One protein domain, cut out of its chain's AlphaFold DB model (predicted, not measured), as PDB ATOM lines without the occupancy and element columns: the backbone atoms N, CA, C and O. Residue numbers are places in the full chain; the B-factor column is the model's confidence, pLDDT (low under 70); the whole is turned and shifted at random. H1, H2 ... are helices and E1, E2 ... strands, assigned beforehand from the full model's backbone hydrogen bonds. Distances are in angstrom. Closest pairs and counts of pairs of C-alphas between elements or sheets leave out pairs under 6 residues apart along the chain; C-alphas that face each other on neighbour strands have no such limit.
ATOM      1  N   LEU A   3     -27.000 -14.465  58.437       72.81
ATOM      2  CA  LEU A   3     -28.037 -13.991  59.364       72.81
ATOM      3  C   LEU A   3     -27.499 -13.746  60.781       72.81
ATOM      4  O   LEU A   3     -27.787 -12.714  61.379       72.81
ATOM      5  N   GLN A   4     -26.655 -14.649  61.288       72.69
ATOM      6  CA  GLN A   4     -26.046 -14.513  62.615       72.69
ATOM      7  C   GLN A   4     -25.105 -13.308  62.673       72.69
ATOM      8  O   GLN A   4     -25.111 -12.576  63.656       72.69
ATOM      9  N   THR A   5     -24.359 -13.040  61.595       75.56
ATOM     10  CA  THR A   5     -23.496 -11.849  61.502       75.56
ATOM     11  C   THR A   5     -24.287 -10.540  61.458       75.56
ATOM     12  O   THR A   5     -23.754  -9.493  61.806       75.56
ATOM     13  N   LEU A   6     -25.561 -10.590  61.061       76.56
ATOM     14  CA  LEU A   6     -26.484  -9.452  61.093       76.56
ATOM     15  C   LEU A   6     -27.284  -9.375  62.408       76.56
ATOM     16  O   LEU A   6     -28.082  -8.454  62.580       76.56
ATOM     17  N   GLY A   7     -27.081 -10.322  63.333       82.25
ATOM     18  CA  GLY A   7     -27.834 -10.423  64.584       82.25
ATOM     19  C   GLY A   7     -29.308 -10.791  64.390       82.25
ATOM     20  O   GLY A   7     -30.125 -10.484  65.253       82.25
ATOM     21  N   LEU A   8     -29.658 -11.412  63.259       84.56
ATOM     22  CA  LEU A   8     -31.030 -11.779  62.911       84.56
ATOM     23  C   LEU A   8     -31.289 -13.259  63.171       84.56
ATOM     24  O   LEU A   8     -30.504 -14.128  62.777       84.56
ATOM     25  N   ARG A   9     -32.440 -13.555  63.776       85.44
ATOM     26  CA  ARG A   9     -32.981 -14.913  63.860       85.44
ATOM     27  C   ARG A   9     -33.830 -15.196  62.618       85.44
ATOM     28  O   ARG A   9     -34.430 -14.270  62.074       85.44
ATOM     29  N   PRO A  10     -33.974 -16.461  62.193       82.00
ATOM     30  CA  PRO A  10     -34.883 -16.813  61.099       82.00
ATOM     31  C   PRO A  10     -36.311 -16.268  61.289       82.00
ATOM     32  O   PRO A  10     -36.919 -15.773  60.343       82.00
ATOM     33  N   SER A  11     -36.812 -16.250  62.528       83.75
ATOM     34  CA  SER A  11     -38.115 -15.675  62.889       83.75
ATOM     35  C   SER A  11     -38.216 -14.156  62.695       83.75
ATOM     36  O   SER A  11     -39.312 -13.635  62.536       83.75
ATOM     37  N   ASP A  12     -37.094 -13.430  62.720       81.94
ATOM     38  CA  ASP A  12     -37.067 -11.976  62.483       81.94
ATOM     39  C   ASP A  12     -37.178 -11.634  60.993       81.94
ATOM     40  O   ASP A  12     -37.520 -10.511  60.617       81.94
ATOM     41  N   VAL A  13     -36.864 -12.617  60.151       83.62
ATOM     42  CA  VAL A  13     -36.859 -12.514  58.696       83.62
ATOM     43  C   VAL A  13     -38.198 -12.981  58.129       83.62
ATOM     44  O   VAL A  13     -38.758 -12.330  57.249       83.62
ATOM     45  N   VAL A  14     -38.743 -14.070  58.674       82.50
ATOM     46  CA  VAL A  14     -40.035 -14.651  58.286       82.50
ATOM     47  C   VAL A  14     -41.122 -14.156  59.243       82.50
ATOM     48  O   VAL A  14     -41.651 -14.899  60.066       82.50
ATOM     49  N   SER A  15     -41.428 -12.860  59.169       80.44
ATOM     50  CA  SER A  15     -42.417 -12.203  60.030       80.44
ATOM     51  C   SER A  15     -43.336 -11.280  59.233       80.44
ATOM     52  O   SER A  15     -42.972 -10.764  58.178       80.44
ATOM     53  N   ARG A  16     -44.539 -11.045  59.769       81.56
ATOM     54  CA  ARG A  16     -45.461  -9.998  59.295       81.56
ATOM     55  C   ARG A  16     -45.205  -8.638  59.952       81.56
ATOM     56  O   ARG A  16     -45.908  -7.676  59.647       81.56
ATOM     57  N   ASP A  17     -44.229  -8.555  60.852       86.12
ATOM     58  CA  ASP A  17     -43.797  -7.308  61.477       86.12
ATOM     59  C   ASP A  17     -42.941  -6.490  60.500       86.12
ATOM     60  O   ASP A  17     -41.713  -6.592  60.450       86.12
ATOM     61  N   TYR A  18     -43.615  -5.641  59.723       82.62
ATOM     62  CA  TYR A  18     -42.961  -4.759  58.762       82.62
ATOM     63  C   TYR A  18     -42.019  -3.744  59.413       82.62
ATOM     64  O   TYR A  18     -41.078  -3.305  58.753       82.62
ATOM     65  N   THR A  19     -42.233  -3.365  60.676       86.38
ATOM     66  CA  THR A  19     -41.330  -2.454  61.390       86.38
ATOM     67  C   THR A  19     -39.983  -3.130  61.591       86.38
ATOM     68  O   THR A  19     -38.948  -2.567  61.225       86.38
ATOM     69  N   ARG A  20     -39.993  -4.378  62.077       85.69
ATOM     70  CA  ARG A  20     -38.780  -5.191  62.219       85.69
ATOM     71  C   ARG A  20     -38.125  -5.456  60.865       85.69
ATOM     72  O   ARG A  20     -36.921  -5.232  60.738       85.69
ATOM     73  N   SER A  21     -38.902  -5.848  59.849       85.88
ATOM     74  CA  SER A  21     -38.371  -6.133  58.508       85.88
ATOM     75  C   SER A  21     -37.687  -4.932  57.859       85.88
ATOM     76  O   SER A  21     -36.592  -5.045  57.309       85.88
ATOM     77  N   ARG A  22     -38.292  -3.747  57.969       88.56
ATOM     78  CA  ARG A  22     -37.718  -2.508  57.433       88.56
ATOM     79  C   ARG A  22     -36.463  -2.082  58.185       88.56
ATOM     80  O   ARG A  22     -35.517  -1.620  57.551       88.56
ATOM     81  N   ALA A  23     -36.435  -2.243  59.509       90.12
ATOM     82  CA  ALA A  23     -35.299  -1.837  60.329       90.12
ATOM     83  C   ALA A  23     -34.012  -2.573  59.929       90.12
ATOM     84  O   ALA A  23     -32.978  -1.939  59.715       90.12
ATOM     85  N   TRP A  24     -34.062  -3.900  59.776       89.69
ATOM     86  CA  TRP A  24     -32.872  -4.640  59.354       89.69
ATOM     87  C   TRP A  24     -32.538  -4.429  57.876       89.69
ATOM     88  O   TRP A  24     -31.358  -4.329  57.543       89.69
ATOM     89  N   ALA A  25     -33.534  -4.279  56.994       90.62
ATOM     90  CA  ALA A  25     -33.284  -3.996  55.580       90.62
ATOM     91  C   ALA A  25     -32.557  -2.654  55.399       90.62
ATOM     92  O   ALA A  25     -31.582  -2.576  54.652       90.62
ATOM     93  N   ARG A  26     -32.962  -1.625  56.157       90.94
ATOM     94  CA  ARG A  26     -32.293  -0.320  56.191       90.94
ATOM     95  C   ARG A  26     -30.836  -0.437  56.634       90.94
ATOM     96  O   ARG A  26     -29.966   0.088  55.951       90.94
ATOM     97  N   ARG A  27     -30.559  -1.177  57.712       90.62
ATOM     98  CA  ARG A  27     -29.183  -1.395  58.196       90.62
ATOM     99  C   ARG A  27     -28.291  -2.057  57.146       90.62
ATOM    100  O   ARG A  27     -27.111  -1.743  57.074       90.62
ATOM    101  N   ILE A  28     -28.833  -2.975  56.343       90.69
ATOM    102  CA  ILE A  28     -28.089  -3.618  55.248       90.69
ATOM    103  C   ILE A  28     -27.879  -2.638  54.085       90.69
ATOM    104  O   ILE A  28     -26.791  -2.599  53.515       90.69
ATOM    105  N   CYS A  29     -28.884  -1.823  53.759       91.19
ATOM    106  CA  CYS A  29     -28.783  -0.779  52.739       91.19
ATOM    107  C   CYS A  29     -27.710   0.265  53.086       91.19
ATOM    108  O   CYS A  29     -26.899   0.616  52.234       91.19
ATOM    109  N   GLU A  30     -27.660   0.717  54.342       93.00
ATOM    110  CA  GLU A  30     -26.693   1.709  54.839       93.00
ATOM    111  C   GLU A  30     -25.235   1.232  54.745       93.00
ATOM    112  O   GLU A  30     -24.323   2.052  54.724       93.00
ATOM    113  N   GLN A  31     -24.988  -0.077  54.617       91.06
ATOM    114  CA  GLN A  31     -23.639  -0.591  54.359       91.06
ATOM    115  C   GLN A  31     -23.131  -0.241  52.954       91.06
ATOM    116  O   GLN A  31     -21.931  -0.331  52.720       91.06
ATOM    117  N   GLY A  32     -24.014   0.076  51.999       89.81
ATOM    118  CA  GLY A  32     -23.644   0.426  50.620       89.81
ATOM    119  C   GLY A  32     -23.011  -0.711  49.804       89.81
ATOM    120  O   GLY A  32     -22.519  -0.481  48.705       89.81
ATOM    121  N   ARG A  33     -23.004  -1.941  50.330       90.31
ATOM    122  CA  ARG A  33     -22.301  -3.100  49.742       90.31
ATOM    123  C   ARG A  33     -23.164  -3.973  48.840       90.31
ATOM    124  O   ARG A  33     -22.634  -4.747  48.051       90.31
ATOM    125  N   TRP A  34     -24.478  -3.906  49.005       90.88
ATOM    126  CA  TRP A  34     -25.430  -4.817  48.373       90.88
ATOM    127  C   TRP A  34     -26.394  -4.024  47.496       90.88
ATOM    128  O   TRP A  34     -26.535  -2.820  47.684       90.88
ATOM    129  N   PHE A  35     -27.082  -4.680  46.563       93.12
ATOM    130  CA  PHE A  35     -28.133  -4.051  45.744       93.12
ATOM    131  C   PHE A  35     -29.542  -4.226  46.315       93.12
ATOM    132  O   PHE A  35     -30.488  -3.558  45.892       93.12
ATOM    133  N   GLY A  36     -29.676  -5.113  47.293       92.69
ATOM    134  CA  GLY A  36     -30.932  -5.415  47.942       92.69
ATOM    135  C   GLY A  36     -30.805  -6.605  48.875       92.69
ATOM    136  O   GLY A  36     -29.712  -7.104  49.153       92.69
ATOM    137  N   VAL A  37     -31.959  -7.074  49.322       91.56
ATOM    138  CA  VAL A  37     -32.128  -8.232  50.195       91.56
ATOM    139  C   VAL A  37     -33.177  -9.176  49.621       91.56
ATOM    140  O   VAL A  37     -34.174  -8.743  49.042       91.56
ATOM    141  N   ARG A  38     -32.950 -10.476  49.814       90.88
ATOM    142  CA  ARG A  38     -33.898 -11.556  49.529       90.88
ATOM    143  C   ARG A  38     -34.204 -12.286  50.827       90.88
ATOM    144  O   ARG A  38     -33.284 -12.604  51.578       90.88
ATOM    145  N   TRP A  39     -35.472 -12.590  51.065       88.88
ATOM    146  CA  TRP A  39     -35.896 -13.399  52.203       88.88
ATOM    147  C   TRP A  39     -37.115 -14.257  51.874       88.88
ATOM    148  O   TRP A  39     -37.743 -14.082  50.834       88.88
ATOM    149  N   TRP A  40     -37.435 -15.209  52.744       89.50
ATOM    150  CA  TRP A  40     -38.585 -16.093  52.569       89.50
ATOM    151  C   TRP A  40     -39.900 -15.400  52.919       89.50
ATOM    152  O   TRP A  40     -39.966 -14.603  53.857       89.50
ATOM    153  N   SER A  41     -40.955 -15.716  52.171       88.44
ATOM    154  CA  SER A  41     -42.311 -15.281  52.497       88.44
ATOM    155  C   SER A  41     -42.767 -15.879  53.826       88.44
ATOM    156  O   SER A  41     -42.445 -17.014  54.165       88.44
ATOM    157  N   TYR A  42     -43.581 -15.117  54.558       88.81
ATOM    158  CA  TYR A  42     -44.266 -15.605  55.753       88.81
ATOM    159  C   TYR A  42     -45.272 -16.727  55.444       88.81
ATOM    160  O   TYR A  42     -45.479 -17.599  56.280       88.81
ATOM    161  N   TYR A  43     -45.908 -16.695  54.268       89.88
ATOM    162  CA  TYR A  43     -46.965 -17.650  53.914       89.88
ATOM    163  C   TYR A  43     -46.430 -18.975  53.372       89.88
ATOM    164  O   TYR A  43     -47.032 -20.014  53.614       89.88
ATOM    165  N   ASP A  44     -45.318 -18.938  52.638       89.44
ATOM    166  CA  ASP A  44     -44.725 -20.121  52.019       89.44
ATOM    167  C   ASP A  44     -43.204 -19.970  51.947       89.44
ATOM    168  O   ASP A  44     -42.678 -19.026  51.354       89.44
ATOM    169  N   SER A  45     -42.490 -20.922  52.544       87.56
ATOM    170  CA  SER A  45     -41.025 -20.952  52.558       87.56
ATOM    171  C   SER A  45     -40.387 -21.136  51.176       87.56
ATOM    172  O   SER A  45     -39.199 -20.877  51.022       87.56
ATOM    173  N   GLN A  46     -41.133 -21.572  50.162       90.44
ATOM    174  CA  GLN A  46     -40.639 -21.656  48.788       90.44
ATOM    175  C   GLN A  46     -40.676 -20.297  48.084       90.44
ATOM    176  O   GLN A  46     -39.947 -20.077  47.115       90.44
ATOM    177  N   TRP A  47     -41.487 -19.355  48.569       92.25
ATOM    178  CA  TRP A  47     -41.605 -18.039  47.955       92.25
ATOM    179  C   TRP A  47     -40.536 -17.088  48.482       92.25
ATOM    180  O   TRP A  47     -40.285 -16.990  49.686       92.25
ATOM    181  N   ALA A  48     -39.937 -16.333  47.567       91.25
ATOM    182  CA  ALA A  48     -38.956 -15.310  47.887       91.25
ATOM    183  C   ALA A  48     -39.572 -13.911  47.774       91.25
ATOM    184  O   ALA A  48     -40.168 -13.557  46.761       91.25
ATOM    185  N   SER A  49     -39.380 -13.110  48.815       89.31
ATOM    186  CA  SER A  49     -39.583 -11.665  48.794       89.31
ATOM    187  C   SER A  49     -38.261 -10.967  48.490       89.31
ATOM    188  O   SER A  49     -37.195 -11.424  48.917       89.31
ATOM    189  N   PHE A  50     -38.340  -9.842  47.783       90.56
ATOM    190  CA  PHE A  50     -37.187  -9.024  47.425       90.56
ATOM    191  C   PHE A  50     -37.412  -7.573  47.843       90.56
ATOM    192  O   PHE A  50     -38.503  -7.026  47.691       90.56
ATOM    193  N   GLY A  51     -36.358  -6.948  48.352       91.25
ATOM    194  CA  GLY A  51     -36.297  -5.531  48.680       91.25
ATOM    195  C   GLY A  51     -35.050  -4.970  48.028       91.25
ATOM    196  O   GLY A  51     -33.948  -5.210  48.514       91.25
ATOM    197  N   LEU A  52     -35.222  -4.301  46.894       92.94
ATOM    198  CA  LEU A  52     -34.128  -3.804  46.067       92.94
ATOM    199  C   LEU A  52     -34.027  -2.288  46.225       92.94
ATOM    200  O   LEU A  52     -35.045  -1.599  46.204       92.94
ATOM    201  N   TRP A  53     -32.810  -1.774  46.381       92.94
ATOM    202  CA  TRP A  53     -32.526  -0.332  46.421       92.94
ATOM    203  C   TRP A  53     -31.621   0.119  45.277       92.94
ATOM    204  O   TRP A  53     -31.602   1.302  44.955       92.94
ATOM    205  N   ASN A  54     -30.916  -0.807  44.621       91.31
ATOM    206  CA  ASN A  54     -30.293  -0.550  43.330       91.31
ATOM    207  C   ASN A  54     -30.940  -1.440  42.263       91.31
ATOM    208  O   ASN A  54     -30.827  -2.664  42.311       91.31
ATOM    209  N   VAL A  55     -31.609  -0.804  41.303       92.94
ATOM    210  CA  VAL A  55     -32.316  -1.462  40.194       92.94
ATOM    211  C   VAL A  55     -31.688  -1.164  38.830       92.94
ATOM    212  O   VAL A  55     -32.251  -1.544  37.811       92.94
ATOM    213  N   SER A  56     -30.523  -0.506  38.784       92.12
ATOM    214  CA  SER A  56     -29.921  -0.024  37.530       92.12
ATOM    215  C   SER A  56     -29.554  -1.138  36.545       92.12
ATOM    216  O   SER A  56     -29.529  -0.907  35.340       92.12
ATOM    217  N   GLY A  57     -29.284  -2.345  37.048       89.56
ATOM    218  CA  GLY A  57     -28.987  -3.526  36.236       89.56
ATOM    219  C   GLY A  57     -30.207  -4.379  35.875       89.56
ATOM    220  O   GLY A  57     -30.051  -5.368  35.161       89.56
ATOM    221  N   LEU A  58     -31.403  -4.046  36.372       93.25
ATOM    222  CA  LEU A  58     -32.603  -4.827  36.085       93.25
ATOM    223  C   LEU A  58     -33.149  -4.477  34.708       93.25
ATOM    224  O   LEU A  58     -33.232  -3.313  34.320       93.25
ATOM    225  N   LYS A  59     -33.572  -5.510  33.989       95.81
ATOM    226  CA  LYS A  59     -34.294  -5.383  32.729       95.81
ATOM    227  C   LYS A  59     -35.615  -6.111  32.871       95.81
ATOM    228  O   LYS A  59     -35.675  -7.172  33.488       95.81
ATOM    229  N   ILE A  60     -36.664  -5.518  32.318       95.44
ATOM    230  CA  ILE A  60     -37.943  -6.204  32.182       95.44
ATOM    231  C   ILE A  60     -37.746  -7.265  31.104       95.44
ATOM    232  O   ILE A  60     -37.375  -6.936  29.980       95.44
ATOM    233  N   GLU A  61     -37.939  -8.523  31.477       96.44
ATOM    234  CA  GLU A  61     -37.840  -9.651  30.553       96.44
ATOM    235  C   GLU A  61     -39.169  -9.889  29.833       96.44
ATOM    236  O   GLU A  61     -39.199  -9.994  28.612       96.44
ATOM    237  N   ASP A  62     -40.273  -9.918  30.583       95.88
ATOM    238  CA  ASP A  62     -41.608 -10.187  30.059       95.88
ATOM    239  C   ASP A  62     -42.682  -9.533  30.940       95.88
ATOM    240  O   ASP A  62     -42.491  -9.328  32.144       95.88
ATOM    241  N   VAL A  63     -43.826  -9.213  30.338       94.75
ATOM    242  CA  VAL A  63     -45.008  -8.687  31.025       94.75
ATOM    243  C   VAL A  63     -46.234  -9.425  30.510       94.75
ATOM    244  O   VAL A  63     -46.584  -9.338  29.337       94.75
ATOM    245  N   LYS A  64     -46.937 -10.101  31.420       92.69
ATOM    246  CA  LYS A  64     -48.187 -10.807  31.121       92.69
ATOM    247  C   LYS A  64     -49.355 -10.137  31.822       92.69
ATOM    248  O   LYS A  64     -49.218  -9.635  32.939       92.69
ATOM    249  N   LEU A  65     -50.519 -10.161  31.179       92.75
ATOM    250  CA  LEU A  65     -51.758  -9.735  31.817       92.75
ATOM    251  C   LEU A  65     -52.066 -10.666  32.996       92.75
ATOM    252  O   LEU A  65     -52.138 -11.881  32.825       92.75
ATOM    253  N   LEU A  66     -52.286 -10.094  34.179       89.81
ATOM    254  CA  LEU A  66     -52.708 -10.858  35.348       89.81
ATOM    255  C   LEU A  66     -54.183 -11.248  35.200       89.81
ATOM    256  O   LEU A  66     -55.065 -10.412  35.410       89.81
ATOM    257  N   ARG A  67     -54.458 -12.509  34.857       90.94
ATOM    258  CA  ARG A  67     -55.829 -13.025  34.824       90.94
ATOM    259  C   ARG A  67     -56.209 -13.652  36.161       90.94
ATOM    260  O   ARG A  67     -55.389 -14.263  36.842       90.94
ATOM    261  N   LEU A  68     -57.471 -13.481  36.548       91.19
ATOM    262  CA  LEU A  68     -57.965 -13.948  37.846       91.19
ATOM    263  C   LEU A  68     -58.208 -15.466  37.902       91.19
ATOM    264  O   LEU A  68     -58.379 -16.016  38.987       91.19
ATOM    265  N   ASP A  69     -58.225 -16.119  36.743       91.06
ATOM    266  CA  ASP A  69     -58.388 -17.559  36.550       91.06
ATOM    267  C   ASP A  69     -57.051 -18.308  36.414       91.06
ATOM    268  O   ASP A  69     -57.055 -19.531  36.287       91.06
ATOM    269  N   GLU A  70     -55.909 -17.609  36.481       93.56
ATOM    270  CA  GLU A  70     -54.588 -18.240  36.406       93.56
ATOM    271  C   GLU A  70     -54.387 -19.255  37.547       93.56
ATOM    272  O   GLU A  70     -54.550 -18.889  38.720       93.56
ATOM    273  N   PRO A  71     -53.942 -20.497  37.259       93.69
ATOM    274  CA  PRO A  71     -53.699 -21.511  38.287       93.69
ATOM    275  C   PRO A  71     -52.756 -21.020  39.388       93.69
ATOM    276  O   PRO A  71     -53.059 -21.155  40.571       93.69
ATOM    277  N   ALA A  72     -51.670 -20.338  39.007       91.81
ATOM    278  CA  ALA A  72     -50.704 -19.785  39.952       91.81
ATOM    279  C   ALA A  72     -51.331 -18.751  40.906       91.81
ATOM    280  O   ALA A  72     -50.972 -18.698  42.084       91.81
ATOM    281  N   LEU A  73     -52.290 -17.947  40.430       93.44
ATOM    282  CA  LEU A  73     -52.994 -16.980  41.271       93.44
ATOM    283  C   LEU A  73     -53.954 -17.682  42.235       93.44
ATOM    284  O   LEU A  73     -54.000 -17.337  43.418       93.44
ATOM    285  N   LEU A  74     -54.721 -18.657  41.743       94.62
ATOM    286  CA  LEU A  74     -55.666 -19.416  42.561       94.62
ATOM    287  C   LEU A  74     -54.941 -20.198  43.657       94.62
ATOM    288  O   LEU A  74     -55.376 -20.176  44.812       94.62
ATOM    289  N   ASP A  75     -53.816 -20.824  43.332       94.00
ATOM    290  CA  ASP A  75     -52.992 -21.548  44.296       94.00
ATOM    291  C   ASP A  75     -52.390 -20.597  45.324       94.00
ATOM    292  O   ASP A  75     -52.541 -20.823  46.526       94.00
ATOM    293  N   ALA A  76     -51.843 -19.459  44.883       94.06
ATOM    294  CA  ALA A  76     -51.360 -18.442  45.805       94.06
ATOM    295  C   ALA A  76     -52.469 -17.951  46.751       94.06
ATOM    296  O   ALA A  76     -52.232 -17.817  47.951       94.06
ATOM    297  N   SER A  77     -53.688 -17.733  46.238       94.38
ATOM    298  CA  SER A  77     -54.853 -17.290  47.017       94.38
ATOM    299  C   SER A  77     -55.220 -18.277  48.129       94.38
ATOM    300  O   SER A  77     -55.489 -17.863  49.262       94.38
ATOM    301  N   ARG A  78     -55.140 -19.584  47.840       94.81
ATOM    302  CA  ARG A  78     -55.356 -20.652  48.820       94.81
ATOM    303  C   ARG A  78     -54.253 -20.655  49.871       94.81
ATOM    304  O   ARG A  78     -54.573 -20.637  51.057       94.81
ATOM    305  N   THR A  79     -52.989 -20.585  49.452       94.81
ATOM    306  CA  THR A  79     -51.826 -20.573  50.355       94.81
ATOM    307  C   THR A  79     -51.877 -19.416  51.351       94.81
ATOM    308  O   THR A  79     -51.596 -19.599  52.532       94.81
ATOM    309  N   ILE A  80     -52.296 -18.223  50.917       93.50
ATOM    310  CA  ILE A  80     -52.392 -17.053  51.805       93.50
ATOM    311  C   ILE A  80     -53.755 -16.910  52.505       93.50
ATOM    312  O   ILE A  80     -53.989 -15.907  53.186       93.50
ATOM    313  N   ALA A  81     -54.661 -17.875  52.314       93.56
ATOM    314  CA  ALA A  81     -56.041 -17.863  52.800       93.56
ATOM    315  C   ALA A  81     -56.806 -16.566  52.447       93.56
ATOM    316  O   ALA A  81     -57.469 -15.951  53.289       93.56
TER     317      ALA A  81
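This is residues 3 to 81 of the 91 residues of an uncharacterized protein of Candidatus Sulfopaludibacter sp. SbA4 (UniProt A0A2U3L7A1). A small antiparallel hairpin, E1 and E2, has the helix H2 packed on it, chiefly on E1, with the short H1 near one end of both; from E2 a long arched link swings away and ends in H3, far from the other helices. Residues 58 to 75, of which 71 to 75 belong to H3, stick out from this loose body. The printed part has 79 residues, in the order H1, H2, E1, E2, H3; its class is mixed, helices and strands, with 35 residues in named elements, under half. The whole is loose, with a radius of gyration of the C-alphas of 15.3 A and spans of 42 by 31 by 19 A.

E1, residues 36 to 40, and E2, residues 48 to 52, form a hairpin, antiparallel at 163 degrees; N 37 and O 51 are 2.8 A apart and N 49 and O 39 are 2.8 A apart, within hydrogen-bond range. The closest C-alphas of E1 and H2, residues 18 to 29, are those of Val 37 and Ala 25, 6.9 A apart. H1, residues 10 to 13, and H2 only just touch, only at the corner by their link, with 3 pairs of C-alphas within 8 A; the closest are those of Val 13 and Ser 21, 6.6 A, and H2 takes part with residues 20 to 21 alone. H3, residues 71 to 79, is apart from H1, H2 and E1. In H2 and H3 every O i to N i+4 pair is within hydrogen-bond range; H1 is too short for one.

E1 measures 13.9 A and E2 12.6 A from first to last C-alpha, H2 15.9 A, H3 12.2 A and H1 5.3 A. C-alpha 36 of E1 is at (-30.932, -5.415, 47.942), and C-alpha 79 of H3 at (-51.826, -20.573, 50.355).

The C-alphas farthest apart, of Thr 5 and Asp 69, are 43.3 A apart. The printed part has no cut; the link from E2 to H3, 18 residues, is long. No printed residue is under 70 in pLDDT.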